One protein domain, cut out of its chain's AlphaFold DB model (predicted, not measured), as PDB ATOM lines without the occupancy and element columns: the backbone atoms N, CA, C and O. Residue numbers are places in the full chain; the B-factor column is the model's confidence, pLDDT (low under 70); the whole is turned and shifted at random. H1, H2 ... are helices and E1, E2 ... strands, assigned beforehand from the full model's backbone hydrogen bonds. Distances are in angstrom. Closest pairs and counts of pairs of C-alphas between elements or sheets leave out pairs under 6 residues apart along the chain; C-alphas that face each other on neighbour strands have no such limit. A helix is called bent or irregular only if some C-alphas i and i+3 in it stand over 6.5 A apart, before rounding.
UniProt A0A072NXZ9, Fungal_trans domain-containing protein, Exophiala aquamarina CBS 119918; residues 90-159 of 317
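AT A GLANCE: This is residues 90 to 159 of the 317 residues of the protein "Fungal_trans domain-containing protein" of Exophiala aquamarina CBS 119918 (UniProt A0A072NXZ9). Two helices, H1 and H2, pack on each other at a slant and run the same way, with a short two-strand ribbon, E1 and E2, over by H1, its strand E2 the nearer, and a small helical turn, H3, near the first residues of H1. The longest dimension runs from the link after H2, at Leu 139, to the tail after H3, at Ser 159, and one long link, of 11 residues, joins H1 to E1. The printed part has 70 residues, with three named helices and two named strands in the order H1, E1, H2, E2, H3; the sheet has the order E1, E2 and is antiparallel, and the class is mostly helix. The whole is compact, with a radius of gyration of the C-alphas of 12.5 A, yet elongated in outline, spanning 41 by 23 by 21 A.

HOW THE PARTS SIT: H1, residues 90 to 102, touches H2, residues 122 to 135; the closest C-alphas, those of Ala 97 and Val 127, are 5.2 A apart. They run the same way at a steep tilt of 42 degrees. E1, residues 114 to 116, and E2, residues 146 to 148, are antiparallel neighbours, with 154 degrees between their directions. N 115 and O 147 are 2.8 A apart and N 147 and O 115 are 2.9 A apart, both within hydrogen-bond range. The closest C-alphas of H1 and E2, those of Ile 96 and Phe 147, are 7.1 A apart. H3, residues 151 to 154, is close to H1 but not clearly touching, with C-alphas of Phe 92 and Ala 153 the closest at 6.2 A; H2 and H3 are apart. Of the O i to N i+4 pairs, 6 of 9 in H1 and 6 of 10 in H2 are within hydrogen-bond range; H3 is too short for such a pair, and its one O i to N i+3 pair is not within range.

IN THESE COORDINATES: H1 begins at C-alpha 90 (184.103, 291.073, 243.589) and measures 20.7 A from first to last C-alpha. It is irregular, with C-alphas 90 and 93 7.5 A apart. E1 measures 6.5 A. H2 begins at C-alpha 122 (185.806, 305.159, 234.733) and measures 18.1 A; it is only just irregular, with C-alphas 130 and 133 6.7 A apart. E2 measures 6.8 A. H3 measures 5.2 A and ends at C-alpha 154 (177.772, 284.981, 237.431).

THE WHOLE: The two C-alphas farthest apart, those of Leu 139 and Ser 159, are 43.7 A apart. The printed part has no cut. The link from H1 to E1, 11 residues, is long. The mean pLDDT of the printed part is 72.3; it is under 70 at residue 90 and in residues 103 to 113, 138 to 140 and 150 to 159.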
ATOM      1  N   GLU A  90     183.516 289.800 243.159       64.56
ATOM      2  CA  GLU A  90     184.103 291.073 243.589       64.56
ATOM      3  C   GLU A  90     185.312 291.481 242.730       64.56
ATOM      4  O   GLU A  90     185.581 292.669 242.563       64.56
ATOM      5  N   MET A  91     185.993 290.513 242.105       73.44
ATOM      6  CA  MET A  91     187.135 290.760 241.221       73.44
ATOM      7  C   MET A  91     186.739 290.978 239.758       73.44
ATOM      8  O   MET A  91     187.613 291.206 238.922       73.44
ATOM      9  N   PHE A  92     185.444 290.958 239.427       76.69
ATOM     10  CA  PHE A  92     184.960 291.050 238.046       76.69
ATOM     11  C   PHE A  92     185.519 292.264 237.288       76.69
ATOM     12  O   PHE A  92     186.061 292.129 236.192       76.69
ATOM     13  N   TYR A  93     185.456 293.458 237.882       80.56
ATOM     14  CA  TYR A  93     185.951 294.680 237.239       80.56
ATOM     15  C   TYR A  93     187.482 294.718 237.118       80.56
ATOM     16  O   TYR A  93     188.004 295.234 236.131       80.56
ATOM     17  N   ALA A  94     188.209 294.141 238.080       80.12
ATOM     18  CA  ALA A  94     189.663 294.013 237.998       80.12
ATOM     19  C   ALA A  94     190.071 293.055 236.865       80.12
ATOM     20  O   ALA A  94     190.971 293.362 236.086       80.12
ATOM     21  N   GLN A  95     189.342 291.949 236.702       77.56
ATOM     22  CA  GLN A  95     189.544 291.012 235.598       77.56
ATOM     23  C   GLN A  95     189.218 291.640 234.242       77.56
ATOM     24  O   GLN A  95     189.950 291.410 233.281       77.56
ATOM     25  N   ILE A  96     188.161 292.460 234.151       79.25
ATOM     26  CA  ILE A  96     187.888 293.251 232.943       79.25
ATOM     27  C   ILE A  96     189.089 294.145 232.623       79.25
ATOM     28  O   ILE A  96     189.513 294.171 231.470       79.25
ATOM     29  N   ALA A  97     189.655 294.844 233.610       79.69
ATOM     30  CA  ALA A  97     190.816 295.707 233.394       79.69
ATOM     31  C   ALA A  97     192.025 294.948 232.826       79.69
ATOM     32  O   ALA A  97     192.660 295.416 231.884       79.69
ATOM     33  N   GLU A  98     192.312 293.768 233.373       74.56
ATOM     34  CA  GLU A  98     193.490 292.972 233.025       74.56
ATOM     35  C   GLU A  98     193.325 292.205 231.705       74.56
ATOM     36  O   GLU A  98     194.166 292.293 230.810       74.56
ATOM     37  N   ARG A  99     192.221 291.463 231.554       74.00
ATOM     38  CA  ARG A  99     192.023 290.553 230.418       74.00
ATOM     39  C   ARG A  99     191.562 291.275 229.164       74.00
ATOM     40  O   ARG A  99     191.954 290.884 228.071       74.00
ATOM     41  N   SER A 100     190.750 292.323 229.287       73.88
ATOM     42  CA  SER A 100     190.091 292.901 228.107       73.88
ATOM     43  C   SER A 100     191.035 293.675 227.196       73.88
ATOM     44  O   SER A 100     190.738 293.847 226.019       73.88
ATOM     45  N   VAL A 101     192.172 294.136 227.720       73.69
ATOM     46  CA  VAL A 101     193.220 294.742 226.896       73.69
ATOM     47  C   VAL A 101     193.914 293.691 226.023       73.69
ATOM     48  O   VAL A 101     194.216 293.962 224.863       73.69
ATOM     49  N   LEU A 102     194.129 292.492 226.570       70.75
ATOM     50  CA  LEU A 102     194.848 291.395 225.917       70.75
ATOM     51  C   LEU A 102     193.949 290.572 224.982       70.75
ATOM     52  O   LEU A 102     194.368 290.194 223.895       70.75
ATOM     53  N   ALA A 103     192.704 290.328 225.388       66.81
ATOM     54  CA  ALA A 103     191.707 289.509 224.694       66.81
ATOM     55  C   ALA A 103     190.747 290.344 223.820       66.81
ATOM     56  O   ALA A 103     189.589 289.988 223.604       66.81
ATOM     57  N   ASN A 104     191.187 291.520 223.371       69.12
ATOM     58  CA  ASN A 104     190.297 292.513 222.771       69.12
ATOM     59  C   ASN A 104     189.639 292.044 221.457       69.12
ATOM     60  O   ASN A 104     188.507 292.439 221.165       69.12
ATOM     61  N   ASP A 105     190.321 291.170 220.712       66.06
ATOM     62  CA  ASP A 105     189.851 290.619 219.436       66.06
ATOM     63  C   ASP A 105     188.912 289.411 219.594       66.06
ATOM     64  O   ASP A 105     188.317 288.967 218.608       66.06
ATOM     65  N   ASP A 106     188.717 288.900 220.817       67.50
ATOM     66  CA  ASP A 106     187.838 287.756 221.046       67.50
ATOM     67  C   ASP A 106     186.379 288.124 220.721       67.50
ATOM     68  O   ASP A 106     185.838 289.090 221.286       67.50
ATOM     69  N   PRO A 107     185.699 287.369 219.837       64.69
ATOM     70  CA  PRO A 107     184.339 287.684 219.433       64.69
ATOM     71  C   PRO A 107     183.388 287.645 220.632       64.69
ATOM     72  O   PRO A 107     183.470 286.779 221.504       64.69
ATOM     73  N   ILE A 108     182.440 288.585 220.673       64.62
ATOM     74  CA  ILE A 108     181.358 288.528 221.659       64.62
ATOM     75  C   ILE A 108     180.427 287.406 221.222       64.62
ATOM     76  O   ILE A 108     179.727 287.537 220.219       64.62
ATOM     77  N   HIS A 109     180.427 286.292 221.949       61.72
ATOM     78  CA  HIS A 109     179.466 285.236 221.677       61.72
ATOM     79  C   HIS A 109     178.053 285.752 221.996       61.72
ATOM     80  O   HIS A 109     177.819 286.185 223.125       61.72
ATOM     81  N   PRO A 110     177.103 285.697 221.045       51.50
ATOM     82  CA  PRO A 110     175.745 286.216 221.240       51.50
ATOM     83  C   PRO A 110     174.965 285.462 222.327       51.50
ATOM     84  O   PRO A 110     173.975 285.965 222.843       51.50
ATOM     85  N   THR A 111     175.419 284.265 222.698       52.47
ATOM     86  CA  THR A 111     174.833 283.427 223.749       52.47
ATOM     87  C   THR A 111     175.379 283.723 225.149       52.47
ATOM     88  O   THR A 111     174.818 283.239 226.131       52.47
ATOM     89  N   GLY A 112     176.464 284.497 225.268       59.50
ATOM     90  CA  GLY A 112     177.076 284.849 226.549       59.50
ATOM     91  C   GLY A 112     176.497 286.140 227.119       59.50
ATOM     92  O   GLY A 112     176.334 287.127 226.401       59.50
ATOM     93  N   GLN A 113     176.220 286.173 228.427       68.69
ATOM     94  CA  GLN A 113     175.887 287.432 229.099       68.69
ATOM     95  C   GLN A 113     177.054 288.418 228.936       68.69
ATOM     96  O   GLN A 113     178.215 288.035 229.065       68.69
ATOM     97  N   SER A 114     176.761 289.690 228.664       75.94
ATOM     98  CA  SER A 114     177.777 290.745 228.589       75.94
ATOM     99  C   SER A 114     177.414 291.929 229.483       75.94
ATOM    100  O   SER A 114     176.237 292.187 229.746       75.94
ATOM    101  N   VAL A 115     178.425 292.650 229.969       78.75
ATOM    102  CA  VAL A 115     178.260 293.950 230.632       78.75
ATOM    103  C   VAL A 115     178.677 295.045 229.669       78.75
ATOM    104  O   VAL A 115     179.771 295.000 229.109       78.75
ATOM    105  N   PHE A 116     177.816 296.045 229.513       82.75
ATOM    106  CA  PHE A 116     178.157 297.272 228.819       82.75
ATOM    107  C   PHE A 116     178.791 298.264 229.798       82.75
ATOM    108  O   PHE A 116     178.156 298.702 230.756       82.75
ATOM    109  N   LEU A 117     180.041 298.638 229.546       82.94
ATOM    110  CA  LEU A 117     180.702 299.759 230.198       82.94
ATOM    111  C   LEU A 117     180.810 300.882 229.174       82.94
ATOM    112  O   LEU A 117     181.619 300.833 228.248       82.94
ATOM    113  N   GLY A 118     179.950 301.886 229.327       79.62
ATOM    114  CA  GLY A 118     179.917 303.032 228.425       79.62
ATOM    115  C   GLY A 118     181.231 303.818 228.408       79.62
ATOM    116  O   GLY A 118     182.106 303.648 229.254       79.62
ATOM    117  N   GLU A 119     181.362 304.731 227.448       77.19
ATOM    118  CA  GLU A 119     182.570 305.556 227.276       77.19
ATOM    119  C   GLU A 119     182.866 306.463 228.471       77.19
ATOM    120  O   GLU A 119     184.027 306.754 228.736       77.19
ATOM    121  N   ALA A 120     181.824 306.875 229.197       76.44
ATOM    122  CA  ALA A 120     181.930 307.697 230.398       76.44
ATOM    123  C   ALA A 120     182.216 306.883 231.675       76.44
ATOM    124  O   ALA A 120     182.379 307.462 232.746       76.44
ATOM    125  N   PHE A 121     182.251 305.550 231.597       81.50
ATOM    126  CA  PHE A 121     182.521 304.713 232.758       81.50
ATOM    127  C   PHE A 121     184.023 304.729 233.077       81.50
ATOM    128  O   PHE A 121     184.848 304.479 232.198       81.50
ATOM    129  N   SER A 122     184.396 304.990 234.335       85.38
ATOM    130  CA  SER A 122     185.806 305.159 234.733       85.38
ATOM    131  C   SER A 122     186.676 303.955 234.374       85.38
ATOM    132  O   SER A 122     187.827 304.120 233.978       85.38
ATOM    133  N   LEU A 123     186.125 302.739 234.451       83.19
ATOM    134  CA  LEU A 123     186.866 301.536 234.070       83.19
ATOM    135  C   LEU A 123     187.161 301.489 232.567       83.19
ATOM    136  O   LEU A 123     188.226 301.025 232.184       83.19
ATOM    137  N   THR A 124     186.274 302.015 231.719       83.69
ATOM    138  CA  THR A 124     186.512 302.132 230.274       83.69
ATOM    139  C   THR A 124     187.712 303.037 230.006       83.69
ATOM    140  O   THR A 124     188.560 302.700 229.188       83.69
ATOM    141  N   TYR A 125     187.845 304.149 230.733       85.00
ATOM    142  CA  TYR A 125     189.038 304.995 230.650       85.00
ATOM    143  C   TYR A 125     190.301 304.245 231.098       85.00
ATOM    144  O   TYR A 125     191.307 304.253 230.395       85.00
ATOM    145  N   VAL A 126     190.245 303.542 232.233       86.56
ATOM    146  CA  VAL A 126     191.391 302.764 232.735       86.56
ATOM    147  C   VAL A 126     191.822 301.696 231.726       86.56
ATOM    148  O   VAL A 126     192.998 301.612 231.394       86.56
ATOM    149  N   VAL A 127     190.880 300.919 231.194       85.38
ATOM    150  CA  VAL A 127     191.143 299.863 230.206       85.38
ATOM    151  C   VAL A 127     191.749 300.452 228.930       85.38
ATOM    152  O   VAL A 127     192.836 300.046 228.523       85.38
ATOM    153  N   HIS A 128     191.064 301.420 228.312       84.62
ATOM    154  CA  HIS A 128     191.372 301.861 226.948       84.62
ATOM    155  C   HIS A 128     192.450 302.941 226.873       84.62
ATOM    156  O   HIS A 128     193.238 302.942 225.935       84.62
ATOM    157  N   GLU A 129     192.503 303.853 227.843       84.00
ATOM    158  CA  GLU A 129     193.406 305.014 227.797       84.00
ATOM    159  C   GLU A 129     194.647 304.816 228.679       84.00
ATOM    160  O   GLU A 129     195.725 305.310 228.353       84.00
ATOM    161  N   VAL A 130     194.522 304.088 229.798       85.44
ATOM    162  CA  VAL A 130     195.634 303.895 230.749       85.44
ATOM    163  C   VAL A 130     196.370 302.581 230.509       85.44
ATOM    164  O   VAL A 130     197.598 302.576 230.468       85.44
ATOM    165  N   LEU A 131     195.659 301.461 230.361       84.44
ATOM    166  CA  LEU A 131     196.265 300.127 230.291       84.44
ATOM    167  C   LEU A 131     196.587 299.681 228.859       84.44
ATOM    168  O   LEU A 131     197.640 299.079 228.644       84.44
ATOM    169  N   ALA A 132     195.742 299.997 227.874       82.38
ATOM    170  CA  ALA A 132     195.951 299.578 226.484       82.38
ATOM    171  C   ALA A 132     197.323 299.946 225.889       82.38
ATOM    172  O   ALA A 132     197.959 299.048 225.337       82.38
ATOM    173  N   PRO A 133     197.854 301.175 226.067       83.06
ATOM    174  CA  PRO A 133     199.170 301.553 225.532       83.06
ATOM    175  C   PRO A 133     200.354 300.783 226.136       83.06
ATOM    176  O   PRO A 133     201.490 300.928 225.682       83.06
ATOM    177  N   HIS A 134     200.106 300.051 227.220       80.81
ATOM    178  CA  HIS A 134     201.112 299.397 228.042       80.81
ATOM    179  C   HIS A 134     201.063 297.876 227.924       80.81
ATOM    180  O   HIS A 134     202.110 297.237 227.940       80.81
ATOM    181  N   LEU A 135     199.863 297.306 227.812       79.38
ATOM    182  CA  LEU A 135     199.661 295.858 227.784       79.38
ATOM    183  C   LEU A 135     199.368 295.314 226.378       79.38
ATOM    184  O   LEU A 135     199.479 294.109 226.180       79.38
ATOM    185  N   SER A 136     198.989 296.157 225.409       74.94
ATOM    186  CA  SER A 136     198.719 295.723 224.034       74.94
ATOM    187  C   SER A 136     199.862 296.109 223.097       74.94
ATOM    188  O   SER A 136     200.164 297.288 222.932       74.94
ATOM    189  N   ASP A 137     200.450 295.115 222.429       71.19
ATOM    190  CA  ASP A 137     201.425 295.320 221.346       71.19
ATOM    191  C   ASP A 137     200.744 295.537 219.976       71.19
ATOM    192  O   ASP A 137     201.410 295.754 218.961       71.19
ATOM    193  N   SER A 138     199.406 295.462 219.920       67.38
ATOM    194  CA  SER A 138     198.642 295.613 218.680       67.38
ATOM    195  C   SER A 138     198.597 297.071 218.230       67.38
ATOM    196  O   SER A 138     198.142 297.956 218.956       67.38
ATOM    197  N   LEU A 139     198.981 297.313 216.973       61.78
ATOM    198  CA  LEU A 139     198.916 298.634 216.339       61.78
ATOM    199  C   LEU A 139     197.473 299.172 216.212       61.78
ATOM    200  O   LEU A 139     197.275 300.362 215.966       61.78
ATOM    201  N   HIS A 140     196.467 298.299 216.355       63.81
ATOM    202  CA  HIS A 140     195.051 298.586 216.118       63.81
ATOM    203  C   HIS A 140     194.175 298.154 217.294       63.81
ATOM    204  O   HIS A 140     193.189 297.435 217.128       63.81
ATOM    205  N   TYR A 141     194.521 298.610 218.496       71.56
ATOM    206  CA  TYR A 141     193.658 298.431 219.655       71.56
ATOM    207  C   TYR A 141     192.262 299.030 219.403       71.56
ATOM    208  O   TYR A 141     192.095 300.238 219.214       71.56
ATOM    209  N   LYS A 142     191.241 298.171 219.375       76.00
ATOM    210  CA  LYS A 142     189.852 298.567 219.142       76.00
ATOM    211  C   LYS A 142     189.139 298.831 220.460       76.00
ATOM    212  O   LYS A 142     188.964 297.920 221.260       76.00
ATOM    213  N   LYS A 143     188.627 300.046 220.656       78.62
ATOM    214  CA  LYS A 143     187.822 300.357 221.841       78.62
ATOM    215  C   LYS A 143     186.561 299.486 221.900       78.62
ATOM    216  O   LYS A 143     185.681 299.583 221.046       78.62
ATOM    217  N   ARG A 144     186.476 298.640 222.925       79.88
ATOM    218  CA  ARG A 144     185.370 297.717 223.207       79.88
ATOM    219  C   ARG A 144     184.600 298.161 224.449       79.88
ATOM    220  O   ARG A 144     185.192 298.418 225.489       79.88
ATOM    221  N   LEU A 145     183.275 298.237 224.339       83.56
ATOM    222  CA  LEU A 145     182.397 298.678 225.435       83.56
ATOM    223  C   LEU A 145     181.579 297.537 226.049       83.56
ATOM    224  O   LEU A 145     180.996 297.714 227.107       83.56
ATOM    225  N   HIS A 146     181.525 296.373 225.402       81.00
ATOM    226  CA  HIS A 146     180.826 295.194 225.910       81.00
ATOM    227  C   HIS A 146     181.830 294.131 226.328       81.00
ATOM    228  O   HIS A 146     182.634 293.709 225.504       81.00
ATOM    229  N   PHE A 147     181.750 293.646 227.560       78.75
ATOM    230  CA  PHE A 147     182.674 292.656 228.110       78.75
ATOM    231  C   PHE A 147     181.916 291.370 228.447       78.75
ATOM    232  O   PHE A 147     180.834 291.460 229.032       78.75
ATOM    233  N   PRO A 148     182.420 290.185 228.060       75.19
ATOM    234  CA  PRO A 148     181.739 288.930 228.336       75.19
ATOM    235  C   PRO A 148     181.789 288.643 229.841       75.19
ATOM    236  O   PRO A 148     182.828 288.801 230.481       75.19
ATOM    237  N   ILE A 149     180.664 288.220 230.405       71.62
ATOM    238  CA  ILE A 149     180.596 287.719 231.773       71.62
ATOM    239  C   ILE A 149     180.893 286.227 231.705       71.62
ATOM    240  O   ILE A 149     180.164 285.473 231.061       71.62
ATOM    241  N   THR A 150     181.979 285.800 232.342       67.31
ATOM    242  CA  THR A 150     182.270 284.374 232.484       67.31
ATOM    243  C   THR A 150     181.289 283.742 233.466       67.31
ATOM    244  O   THR A 150     180.804 284.384 234.398       67.31
ATOM    245  N   ASP A 151     181.035 282.450 233.286       60.56
ATOM    246  CA  ASP A 151     180.101 281.676 234.113       60.56
ATOM    247  C   ASP A 151     180.507 281.626 235.603       60.56
ATOM    248  O   ASP A 151     179.727 281.273 236.481       60.56
ATOM    249  N   ALA A 152     181.749 281.998 235.910       60.34
ATOM    250  CA  ALA A 152     182.239 282.149 237.268       60.34
ATOM    251  C   ALA A 152     181.934 283.523 237.883       60.34
ATOM    252  O   ALA A 152     181.618 283.599 239.063       60.34
ATOM    253  N   ALA A 153     181.928 284.596 237.087       57.31
ATOM    254  CA  ALA A 153     181.517 285.921 237.551       57.31
ATOM    255  C   ALA A 153     179.998 286.009 237.799       57.31
ATOM    256  O   ALA A 153     179.544 286.808 238.620       57.31
ATOM    257  N   THR A 154     179.200 285.174 237.121       57.09
ATOM    258  CA  THR A 154     177.772 284.981 237.431       57.09
ATOM    259  C   THR A 154     177.549 284.079 238.646       57.09
ATOM    260  O   THR A 154     176.552 284.253 239.356       57.09
ATOM    261  N   ARG A 155     178.469 283.145 238.935       54.09
ATOM    262  CA  ARG A 155     178.464 282.340 240.165       54.09
ATOM    263  C   ARG A 155     178.828 283.222 241.352       54.09
ATOM    264  O   ARG A 155     179.975 283.308 241.775       54.09
ATOM    265  N   ARG A 156     177.817 283.834 241.965       52.62
ATOM    266  CA  ARG A 156     177.992 284.365 243.318       52.62
ATOM    267  C   ARG A 156     178.434 283.222 244.247       52.62
ATOM    268  O   ARG A 156     177.895 282.118 244.131       52.62
ATOM    269  N   PRO A 157     179.418 283.415 245.144       46.34
ATOM    270  CA  PRO A 157     179.831 282.358 246.053       46.34
ATOM    271  C   PRO A 157     178.608 281.901 246.848       46.34
ATOM    272  O   PRO A 157     177.756 282.713 247.211       46.34
ATOM    273  N   ARG A 158     178.511 280.592 247.117       45.25
ATOM    274  CA  ARG A 158     177.378 279.954 247.820       45.25
ATOM    275  C   ARG A 158     176.973 280.660 249.125       45.25
ATOM    276  O   ARG A 158     175.833 280.517 249.536       45.25
ATOM    277  N   SER A 159     177.863 281.452 249.724       44.66
ATOM    278  CA  SER A 159     177.598 282.326 250.876       44.66
ATOM    279  C   SER A 159     176.547 283.425 250.609       44.66
ATOM    280  O   SER A 159     175.718 283.698 251.468       44.66
TER     281      SER A 159